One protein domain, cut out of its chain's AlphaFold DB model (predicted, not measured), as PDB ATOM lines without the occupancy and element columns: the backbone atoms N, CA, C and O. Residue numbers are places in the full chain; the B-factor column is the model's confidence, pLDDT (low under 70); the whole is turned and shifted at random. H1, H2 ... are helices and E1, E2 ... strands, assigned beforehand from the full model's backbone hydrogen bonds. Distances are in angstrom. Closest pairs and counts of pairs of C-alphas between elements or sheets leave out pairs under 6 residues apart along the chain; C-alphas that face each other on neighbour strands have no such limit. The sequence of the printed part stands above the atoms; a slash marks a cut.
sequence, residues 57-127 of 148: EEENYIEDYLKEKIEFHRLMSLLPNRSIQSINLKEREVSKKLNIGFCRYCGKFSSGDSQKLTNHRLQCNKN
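AT A GLANCE: This is residues 57 to 127 of the 148 residues of an uncharacterized protein of marine sediment metagenome (UniProt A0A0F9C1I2). The model is an elongated row of three parts: a cluster of three helices, H1, H2 and H3, at one end, a small strand hairpin, E1 and E2, in the middle, and helix H4 at the other end, beyond the hairpin. In the cluster, H1 and H2 form a helical hairpin, and H3 packs on H1 at a large angle. The printed part has 71 residues, with four named helices and two named strands in the order H1, H2, H3, E1, E2, H4; the class is mostly helix, and the sheet, E1 - E2, is antiparallel. The whole is only just compact, close to loose, with a radius of gyration of the C-alphas of 12.9 A and spans of 39 by 23 by 20 A.

HOW THE PARTS SIT: H1, residues 57 to 66, and H2, residues 72 to 78, form a helical hairpin. They touch, closest at the C-alphas of Tyr 61 and Leu 75, 6.5 A apart, and run opposite ways at a shallow tilt of 11 degrees. H3, residues 84 to 97, touches H1, closest at the C-alphas of Ile 62 and Glu 91, 6.1 A apart, and is about perpendicular to it at 76 degrees. H2 and H3 are close but not clearly touching, with the C-alphas of Met 76 and Ile 84 7.8 A apart. E1, residues 100 to 102, and E2, residues 109 to 111, form an antiparallel hairpin, with 150 degrees between their directions. N 101 and O 110 are 2.8 A apart and N 110 and O 101 2.9 A, both within hydrogen-bond range. The closest C-alphas of H1 and E2 are those of Leu 66 and Phe 109, 6.3 A apart. H4, residues 114 to 125, touches no helix; its closest C-alphas to E1 are Leu 117 and Gly 101, 6.4 A apart. H4 is apart from H1, H2 and H3. In H1, H2, H3 and H4 every O i to N i+4 pair is within hydrogen-bond range.

IN THESE COORDINATES: H1 begins at C-alpha 57, (191.520, 218.605, 235.542), and is 14.3 A long from first to last C-alpha. H2 measures 9.9 A, and H3, the longest helix, 19.9 A. E1 and E2 are 6.9 A each; C-alpha 100 is at (204.584, 216.527, 221.872). H4 is 16.4 A long and ends at C-alpha 125, (217.732, 205.038, 216.117).

THE WHOLE: The two C-alphas farthest apart are those of Asn 81 and Lys 126, 40.2 A. The printed part has no cut. No link is long; the link from E1 to E2, six residues, is short, and the others are tight. The mean pLDDT of the printed part is 85.2, and one residue, Asn 127, is under 70.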
ATOM      1  N   GLU A  57     190.665 219.268 234.558       92.88
ATOM      2  CA  GLU A  57     191.520 218.605 235.542       92.88
ATOM      3  C   GLU A  57     192.075 217.278 235.010       92.88
ATOM      4  O   GLU A  57     193.276 217.034 235.070       92.88
ATOM      5  N   GLU A  58     191.225 216.450 234.400       93.44
ATOM      6  CA  GLU A  58     191.672 215.200 233.782       93.44
ATOM      7  C   GLU A  58     192.608 215.444 232.588       93.44
ATOM      8  O   GLU A  58     193.551 214.680 232.382       93.44
ATOM      9  N   GLU A  59     192.368 216.506 231.808       94.31
ATOM     10  CA  GLU A  59     193.305 216.942 230.766       94.31
ATOM     11  C   GLU A  59     194.664 217.326 231.365       94.31
ATOM     12  O   GLU A  59     195.686 216.871 230.852       94.31
ATOM     13  N   ASN A  60     194.692 218.065 232.481       96.06
ATOM     14  CA  ASN A  60     195.934 218.451 233.159       96.06
ATOM     15  C   ASN A  60     196.751 217.234 233.619       96.06
ATOM     16  O   ASN A  60     197.965 217.219 233.435       96.06
ATOM     17  N   TYR A  61     196.110 216.185 234.146       96.00
ATOM     18  CA  TYR A  61     196.822 214.952 234.508       96.00
ATOM     19  C   TYR A  61     197.485 214.286 233.294       96.00
ATOM     20  O   TYR A  61     198.611 213.796 233.384       96.00
ATOM     21  N   ILE A  62     196.818 214.300 232.137       93.50
ATOM     22  CA  ILE A  62     197.391 213.794 230.885       93.50
ATOM     23  C   ILE A  62     198.553 214.680 230.423       93.50
ATOM     24  O   ILE A  62     199.573 214.157 229.978       93.50
ATOM     25  N   GLU A  63     198.438 216.005 230.545       94.69
ATOM     26  CA  GLU A  63     199.546 216.915 230.240       94.69
ATOM     27  C   GLU A  63     200.765 216.673 231.128       94.69
ATOM     28  O   GLU A  63     201.893 216.687 230.637       94.69
ATOM     29  N   ASP A  64     200.554 216.457 232.424       94.31
ATOM     30  CA  ASP A  64     201.627 216.185 233.374       94.31
ATOM     31  C   ASP A  64     202.320 214.854 233.063       94.31
ATOM     32  O   ASP A  64     203.548 214.780 233.126       94.31
ATOM     33  N   TYR A  65     201.569 213.837 232.633       91.56
ATOM     34  CA  TYR A  65     202.141 212.592 232.118       91.56
ATOM     35  C   TYR A  65     202.971 212.822 230.841       91.56
ATOM     36  O   TYR A  65     204.111 212.370 230.755       91.56
ATOM     37  N   LEU A  66     202.449 213.577 229.868       89.75
ATOM     38  CA  LEU A  66     203.151 213.897 228.613       89.75
ATOM     39  C   LEU A  66     204.427 214.728 228.819       89.75
ATOM     40  O   LEU A  66     205.343 214.668 228.002       89.75
ATOM     41  N   LYS A  67     204.478 215.513 229.899       89.50
ATOM     42  CA  LYS A  67     205.640 216.312 230.317       89.50
ATOM     43  C   LYS A  67     206.571 215.544 231.268       89.50
ATOM     44  O   LYS A  67     207.443 216.163 231.868       89.50
ATOM     45  N   GLU A  68     206.377 214.229 231.416       85.44
ATOM     46  CA  GLU A  68     207.162 213.335 232.283       85.44
ATOM     47  C   GLU A  68     207.177 213.756 233.772       85.44
ATOM     48  O   GLU A  68     208.109 213.440 234.505       85.44
ATOM     49  N   LYS A  69     206.142 214.464 234.254       88.50
ATOM     50  CA  LYS A  69     206.019 214.855 235.673       88.50
ATOM     51  C   LYS A  69     205.421 213.760 236.552       88.50
ATOM     52  O   LYS A  69     205.616 213.772 237.765       88.50
ATOM     53  N   ILE A  70     204.638 212.860 235.957       86.81
ATOM     54  CA  ILE A  70     204.015 211.726 236.641       86.81
ATOM     55  C   ILE A  70     204.137 210.457 235.799       86.81
ATOM     56  O   ILE A  70     204.088 210.499 234.572       86.81
ATOM     57  N   GLU A  71     204.229 209.316 236.477       85.06
ATOM     58  CA  GLU A  71     204.253 207.994 235.850       85.06
ATOM     59  C   GLU A  71     202.856 207.530 235.409       85.06
ATOM     60  O   GLU A  71     201.837 207.889 236.010       85.06
ATOM     61  N   PHE A  72     202.791 206.638 234.415       84.50
ATOM     62  CA  PHE A  72     201.515 206.141 233.879       84.50
ATOM     63  C   PHE A  72     200.633 205.458 234.943       84.50
ATOM     64  O   PHE A  72     199.413 205.614 234.948       84.50
ATOM     65  N   HIS A  73     201.233 204.730 235.892       85.69
ATOM     66  CA  HIS A  73     200.484 204.116 236.994       85.69
ATOM     67  C   HIS A  73     199.813 205.163 237.900       85.69
ATOM     68  O   HIS A  73     198.675 204.975 238.345       85.69
ATOM     69  N   ARG A  74     200.478 206.306 238.118       90.06
ATOM     70  CA  ARG A  74     199.903 207.426 238.867       90.06
ATOM     71  C   ARG A  74     198.753 208.063 238.095       90.06
ATOM     72  O   ARG A  74     197.711 208.311 238.695       90.06
ATOM     73  N   LEU A  75     198.897 208.240 236.780       90.75
ATOM     74  CA  LEU A  75     197.820 208.723 235.911       90.75
ATOM     75  C   LEU A  75     196.568 207.835 235.998       90.75
ATOM     76  O   LEU A  75     195.467 208.350 236.158       90.75
ATOM     77  N   MET A  76     196.722 206.506 235.949       88.69
ATOM     78  CA  MET A  76     195.587 205.580 236.092       88.69
ATOM     79  C   MET A  76     194.884 205.719 237.447       88.69
ATOM     80  O   MET A  76     193.660 205.661 237.511       88.69
ATOM     81  N   SER A  77     195.649 205.944 238.517       90.38
ATOM     82  CA  SER A  77     195.097 206.149 239.863       90.38
ATOM     83  C   SER A  77     194.310 207.460 239.981       90.38
ATOM     84  O   SER A  77     193.342 207.527 240.732       90.38
ATOM     85  N   LEU A  78     194.709 208.493 239.232       92.00
ATOM     86  CA  LEU A  78     194.022 209.788 239.154       92.00
ATOM     87  C   LEU A  78     192.785 209.757 238.239       92.00
ATOM     88  O   LEU A  78     191.925 210.629 238.335       92.00
ATOM     89  N   LEU A  79     192.672 208.747 237.371       90.56
ATOM     90  CA  LEU A  79     191.585 208.580 236.404       90.56
ATOM     91  C   LEU A  79     190.842 207.239 236.587       90.56
ATOM     92  O   LEU A  79     190.689 206.491 235.616       90.56
ATOM     93  N   PRO A  80     190.324 206.919 237.791       84.31
ATOM     94  CA  PRO A  80     189.774 205.592 238.092       84.31
ATOM     95  C   PRO A  80     188.532 205.240 237.256       84.31
ATOM     96  O   PRO A  80     188.243 204.070 237.023       84.31
ATOM     97  N   ASN A  81     187.817 206.251 236.754       81.38
ATOM     98  CA  ASN A  81     186.613 206.088 235.934       81.38
ATOM     99  C   ASN A  81     186.898 206.064 234.421       81.38
ATOM    100  O   ASN A  81     185.968 206.066 233.609       81.38
ATOM    101  N   ARG A  82     188.173 206.082 234.010       84.44
ATOM    102  CA  ARG A  82     188.575 206.090 232.600       84.44
ATOM    103  C   ARG A  82     189.199 204.758 232.223       84.44
ATOM    104  O   ARG A  82     190.069 204.233 232.906       84.44
ATOM    105  N   SER A  83     188.785 204.219 231.080       84.25
ATOM    106  CA  SER A  83     189.465 203.060 230.512       84.25
ATOM    107  C   SER A  83     190.805 203.479 229.917       84.25
ATOM    108  O   SER A  83     190.927 204.576 229.365       84.25
ATOM    109  N   ILE A  84     191.780 202.571 229.925       82.88
ATOM    110  CA  ILE A  84     193.081 202.772 229.271       82.88
ATOM    111  C   ILE A  84     192.898 203.223 227.813       82.88
ATOM    112  O   ILE A  84     193.574 204.135 227.346       82.88
ATOM    113  N   GLN A  85     191.939 202.643 227.085       81.06
ATOM    114  CA  GLN A  85     191.649 203.034 225.704       81.06
ATOM    115  C   GLN A  85     191.190 204.494 225.603       81.06
ATOM    116  O   GLN A  85     191.640 205.207 224.707       81.06
ATOM    117  N   SER A  86     190.323 204.950 226.514       84.38
ATOM    118  CA  SER A  86     189.879 206.347 226.538       84.38
ATOM    119  C   SER A  86     191.024 207.305 226.876       84.38
ATOM    120  O   SER A  86     191.147 208.337 226.218       84.38
ATOM    121  N   ILE A  87     191.900 206.920 227.812       89.69
ATOM    122  CA  ILE A  87     193.098 207.682 228.185       89.69
ATOM    123  C   ILE A  87     194.024 207.833 226.976       89.69
ATOM    124  O   ILE A  87     194.396 208.951 226.653       89.69
ATOM    125  N   ASN A  88     194.322 206.759 226.239       86.94
ATOM    126  CA  ASN A  88     195.194 206.836 225.055       86.94
ATOM    127  C   ASN A  88     194.611 207.692 223.926       86.94
ATOM    128  O   ASN A  88     195.341 208.365 223.201       86.94
ATOM    129  N   LEU A  89     193.290 207.650 223.724       87.19
ATOM    130  CA  LEU A  89     192.646 208.516 222.736       87.19
ATOM    131  C   LEU A  89     192.802 209.986 223.121       87.19
ATOM    132  O   LEU A  89     193.103 210.811 222.258       87.19
ATOM    133  N   LYS A  90     192.630 210.295 224.410       90.81
ATOM    134  CA  LYS A  90     192.773 211.656 224.909       90.81
ATOM    135  C   LYS A  90     194.224 212.125 224.931       90.81
ATOM    136  O   LYS A  90     194.498 213.243 224.516       90.81
ATOM    137  N   GLU A  91     195.148 211.259 225.324       91.50
ATOM    138  CA  GLU A  91     196.594 211.484 225.276       91.50
ATOM    139  C   GLU A  91     197.037 211.918 223.881       91.50
ATOM    140  O   GLU A  91     197.631 212.980 223.748       91.50
ATOM    141  N   ARG A  92     196.635 211.202 222.824       88.31
ATOM    142  CA  ARG A  92     196.946 211.599 221.439       88.31
ATOM    143  C   ARG A  92     196.379 212.963 221.059       88.31
ATOM    144  O   ARG A  92     197.024 213.715 220.330       88.31
ATOM    145  N   GLU A  93     195.166 213.269 221.513       90.56
ATOM    146  CA  GLU A  93     194.532 214.568 221.276       90.56
ATOM    147  C   GLU A  93     195.342 215.695 221.934       90.56
ATOM    148  O   GLU A  93     195.667 216.682 221.274       90.56
ATOM    149  N   VAL A  94     195.706 215.529 223.207       91.81
ATOM    150  CA  VAL A  94     196.478 216.504 223.991       91.81
ATOM    151  C   VAL A  94     197.912 216.620 223.467       91.81
ATOM    152  O   VAL A  94     198.389 217.724 223.226       91.81
ATOM    153  N   SER A  95     198.574 215.500 223.177       90.88
ATOM    154  CA  SER A  95     199.924 215.450 222.606       90.88
ATOM    155  C   SER A  95     200.001 216.223 221.291       90.88
ATOM    156  O   SER A  95     200.934 216.996 221.080       90.88
ATOM    157  N   LYS A  96     198.985 216.086 220.426       89.75
ATOM    158  CA  LYS A  96     198.886 216.858 219.181       89.75
ATOM    159  C   LYS A  96     198.699 218.355 219.445       89.75
ATOM    160  O   LYS A  96     199.325 219.153 218.760       89.75
ATOM    161  N   LYS A  97     197.862 218.741 220.417       91.44
ATOM    162  CA  LYS A  97     197.680 220.156 220.802       91.44
ATOM    163  C   LYS A  97     198.978 220.779 221.323       91.44
ATOM    164  O   LYS A  97     199.245 221.939 221.038       91.44
ATOM    165  N   LEU A  98     199.774 220.006 222.060       89.50
ATOM    166  CA  LEU A  98     201.021 220.457 222.679       89.50
ATOM    167  C   LEU A  98     202.262 220.308 221.782       89.50
ATOM    168  O   LEU A  98     203.356 220.660 222.219       89.50
ATOM    169  N   ASN A  99     202.129 219.780 220.558       90.00
ATOM    170  CA  ASN A  99     203.266 219.393 219.707       90.00
ATOM    171  C   ASN A  99     204.292 218.519 220.451       90.00
ATOM    172  O   ASN A  99     205.505 218.717 220.363       90.00
ATOM    173  N   ILE A 100     203.784 217.551 221.209       88.31
ATOM    174  CA  ILE A 100     204.584 216.527 221.872       88.31
ATOM    175  C   ILE A 100     204.513 215.254 221.027       88.31
ATOM    176  O   ILE A 100     203.454 214.886 220.510       88.31
ATOM    177  N   GLY A 101     205.650 214.592 220.848       85.31
ATOM    178  CA  GLY A 101     205.776 213.338 220.124       85.31
ATOM    179  C   GLY A 101     206.426 212.260 220.977       85.31
ATOM    180  O   GLY A 101     207.458 212.483 221.611       85.31
ATOM    181  N   PHE A 102     205.836 211.068 220.938       82.81
ATOM    182  CA  PHE A 102     206.383 209.871 221.561       82.81
ATOM    183  C   PHE A 102     207.486 209.241 220.690       82.81
ATOM    184  O   PHE A 102     207.279 208.929 219.510       82.81
ATOM    185  N   CYS A 103     208.666 209.022 221.271       81.94
ATOM    186  CA  CYS A 103     209.785 208.374 220.605       81.94
ATOM    187  C   CYS A 103     209.818 206.871 220.908       81.94
ATOM    188  O   CYS A 103     210.201 206.433 221.989       81.94
ATOM    189  N   ARG A 104     209.505 206.059 219.893       73.44
ATOM    190  CA  ARG A 104     209.511 204.585 219.969       73.44
ATOM    191  C   ARG A 104     210.863 203.938 220.297       73.44
ATOM    192  O   ARG A 104     210.878 202.757 220.610       73.44
ATOM    193  N   TYR A 105     211.970 204.668 220.161       75.25
ATOM    194  CA  TYR A 105     213.323 204.137 220.362       75.25
ATOM    195  C   TYR A 105     213.817 204.309 221.798       75.25
ATOM    196  O   TYR A 105     214.511 203.444 222.313       75.25
ATOM    197  N   CYS A 106     213.479 205.429 222.442       77.19
ATOM    198  CA  CYS A 106     213.908 205.720 223.810       77.19
ATOM    199  C   CYS A 106     212.762 205.670 224.828       77.19
ATOM    200  O   CYS A 106     213.023 205.765 226.023       77.19
ATOM    201  N   GLY A 107     211.512 205.533 224.375       72.69
ATOM    202  CA  GLY A 107     210.347 205.471 225.250       72.69
ATOM    203  C   GLY A 107     209.925 206.814 225.847       72.69
ATOM    204  O   GLY A 107     209.107 206.812 226.758       72.69
ATOM    205  N   LYS A 108     210.473 207.936 225.361       78.25
ATOM    206  CA  LYS A 108     210.273 209.273 225.938       78.25
ATOM    207  C   LYS A 108     209.380 210.166 225.097       78.25
ATOM    208  O   LYS A 108     209.283 209.995 223.875       78.25
ATOM    209  N   PHE A 109     208.776 211.152 225.750       83.50
ATOM    210  CA  PHE A 109     208.082 212.238 225.076       83.50
ATOM    211  C   PHE A 109     209.054 213.385 224.797       83.50
ATOM    212  O   PHE A 109     209.926 213.714 225.593       83.50
ATOM    213  N   SER A 110     208.920 213.990 223.625       82.25
ATOM    214  CA  SER A 110     209.720 215.143 223.209       82.25
ATOM    215  C   SER A 110     208.789 216.208 222.669       82.25
ATOM    216  O   SER A 110     207.859 215.890 221.935       82.25
ATOM    217  N   SER A 111     209.010 217.464 223.039       83.38
ATOM    218  CA  SER A 111     208.286 218.596 222.472       83.38
ATOM    219  C   SER A 111     209.038 219.156 221.268       83.38
ATOM    220  O   SER A 111     210.271 219.195 221.239       83.38
ATOM    221  N   GLY A 112     208.304 219.599 220.253       79.31
ATOM    222  CA  GLY A 112     208.894 220.276 219.106       79.31
ATOM    223  C   GLY A 112     208.091 220.116 217.828       79.31
ATOM    224  O   GLY A 112     207.176 219.304 217.729       79.31
ATOM    225  N   ASP A 113     208.460 220.910 216.828       79.31
ATOM    226  CA  ASP A 113     207.951 220.749 215.472       79.31
ATOM    227  C   ASP A 113     208.312 219.370 214.878       79.31
ATOM    228  O   ASP A 113     209.141 218.610 215.395       79.31
ATOM    229  N   SER A 114     207.692 219.052 213.741       75.19
ATOM    230  CA  SER A 114     207.911 217.795 213.021       75.19
ATOM    231  C   SER A 114     209.390 217.508 212.731       75.19
ATOM    232  O   SER A 114     209.783 216.336 212.715       75.19
ATOM    233  N   GLN A 115     210.218 218.541 212.531       81.19
ATOM    234  CA  GLN A 115     211.644 218.389 212.250       81.19
ATOM    235  C   GLN A 115     212.415 217.994 213.512       81.19
ATOM    236  O   GLN A 115     213.183 217.033 213.478       81.19
ATOM    237  N   LYS A 116     212.168 218.658 214.647       80.56
ATOM    238  CA  LYS A 116     212.771 218.332 215.951       80.56
ATOM    239  C   LYS A 116     212.434 216.911 216.393       80.56
ATOM    240  O   LYS A 116     213.335 216.158 216.764       80.56
ATOM    241  N   LEU A 117     211.168 216.510 216.263       78.19
ATOM    242  CA  LEU A 117     210.729 215.146 216.580       78.19
ATOM    243  C   LEU A 117     211.398 214.106 215.668       78.19
ATOM    244  O   LEU A 117     211.754 213.010 216.105       78.19
ATOM    245  N   THR A 118     211.598 214.441 214.393       80.62
ATOM    246  CA  THR A 118     212.277 213.565 213.428       80.62
ATOM    247  C   THR A 118     213.765 213.444 213.731       80.62
ATOM    248  O   THR A 118     214.275 212.327 213.791       80.62
ATOM    249  N   ASN A 119     214.437 214.554 214.024       83.62
ATOM    250  CA  ASN A 119     215.850 214.571 214.392       83.62
ATOM    251  C   ASN A 119     216.108 213.765 215.673       83.62
ATOM    252  O   ASN A 119     217.019 212.941 215.694       83.62
ATOM    253  N   HIS A 120     215.266 213.924 216.701       82.62
ATOM    254  CA  HIS A 120     215.353 213.125 217.926       82.62
ATOM    255  C   HIS A 120     215.219 211.621 217.638       82.62
ATOM    256  O   HIS A 120     216.042 210.824 218.084       82.62
ATOM    257  N   ARG A 121     214.236 211.213 216.821       80.69
ATOM    258  CA  ARG A 121     214.077 209.802 216.421       80.69
ATOM    259  C   ARG A 121     215.292 209.266 215.666       80.69
ATOM    260  O   ARG A 121     215.694 208.136 215.925       80.69
ATOM    261  N   LEU A 122     215.872 210.051 214.757       81.94
ATOM    262  CA  LEU A 122     217.077 209.668 214.012       81.94
ATOM    263  C   LEU A 122     218.289 209.506 214.935       81.94
ATOM    264  O   LEU A 122     219.071 208.578 214.748       81.94
ATOM    265  N   GLN A 123     218.425 210.367 215.944       81.94
ATOM    266  CA  GLN A 123     219.464 210.245 216.968       81.94
ATOM    267  C   GLN A 123     219.263 208.989 217.824       81.94
ATOM    268  O   GLN A 123     220.208 208.228 218.016       81.94
ATOM    269  N   CYS A 124     218.037 208.714 218.283       78.75
ATOM    270  CA  CYS A 124     217.754 207.518 219.079       78.75
ATOM    271  C   CYS A 124     217.868 206.211 218.279       78.75
ATOM    272  O   CYS A 124     218.273 205.202 218.841       78.75
ATOM    273  N   ASN A 125     217.560 206.213 216.978       75.31
ATOM    274  CA  ASN A 125     217.732 205.038 216.117       75.31
ATOM    275  C   ASN A 125     219.203 204.598 216.009       75.31
ATOM    276  O   ASN A 125     219.485 203.417 215.855       75.31
ATOM    277  N   LYS A 126     220.143 205.547 216.101       70.81
ATOM    278  CA  LYS A 126     221.584 205.259 216.064       70.81
ATOM    279  C   LYS A 126     222.116 204.660 217.372       70.81
ATOM    280  O   LYS A 126     223.203 204.104 217.353       70.81
ATOM    281  N   ASN A 127     221.367 204.770 218.473       61.94
ATOM    282  CA  ASN A 127     221.715 204.248 219.797       61.94
ATOM    283  C   ASN A 127     220.454 203.692 220.489       61.94
ATOM    284  O   ASN A 127     219.908 204.343 221.390       61.94
TER     285      ASN A 127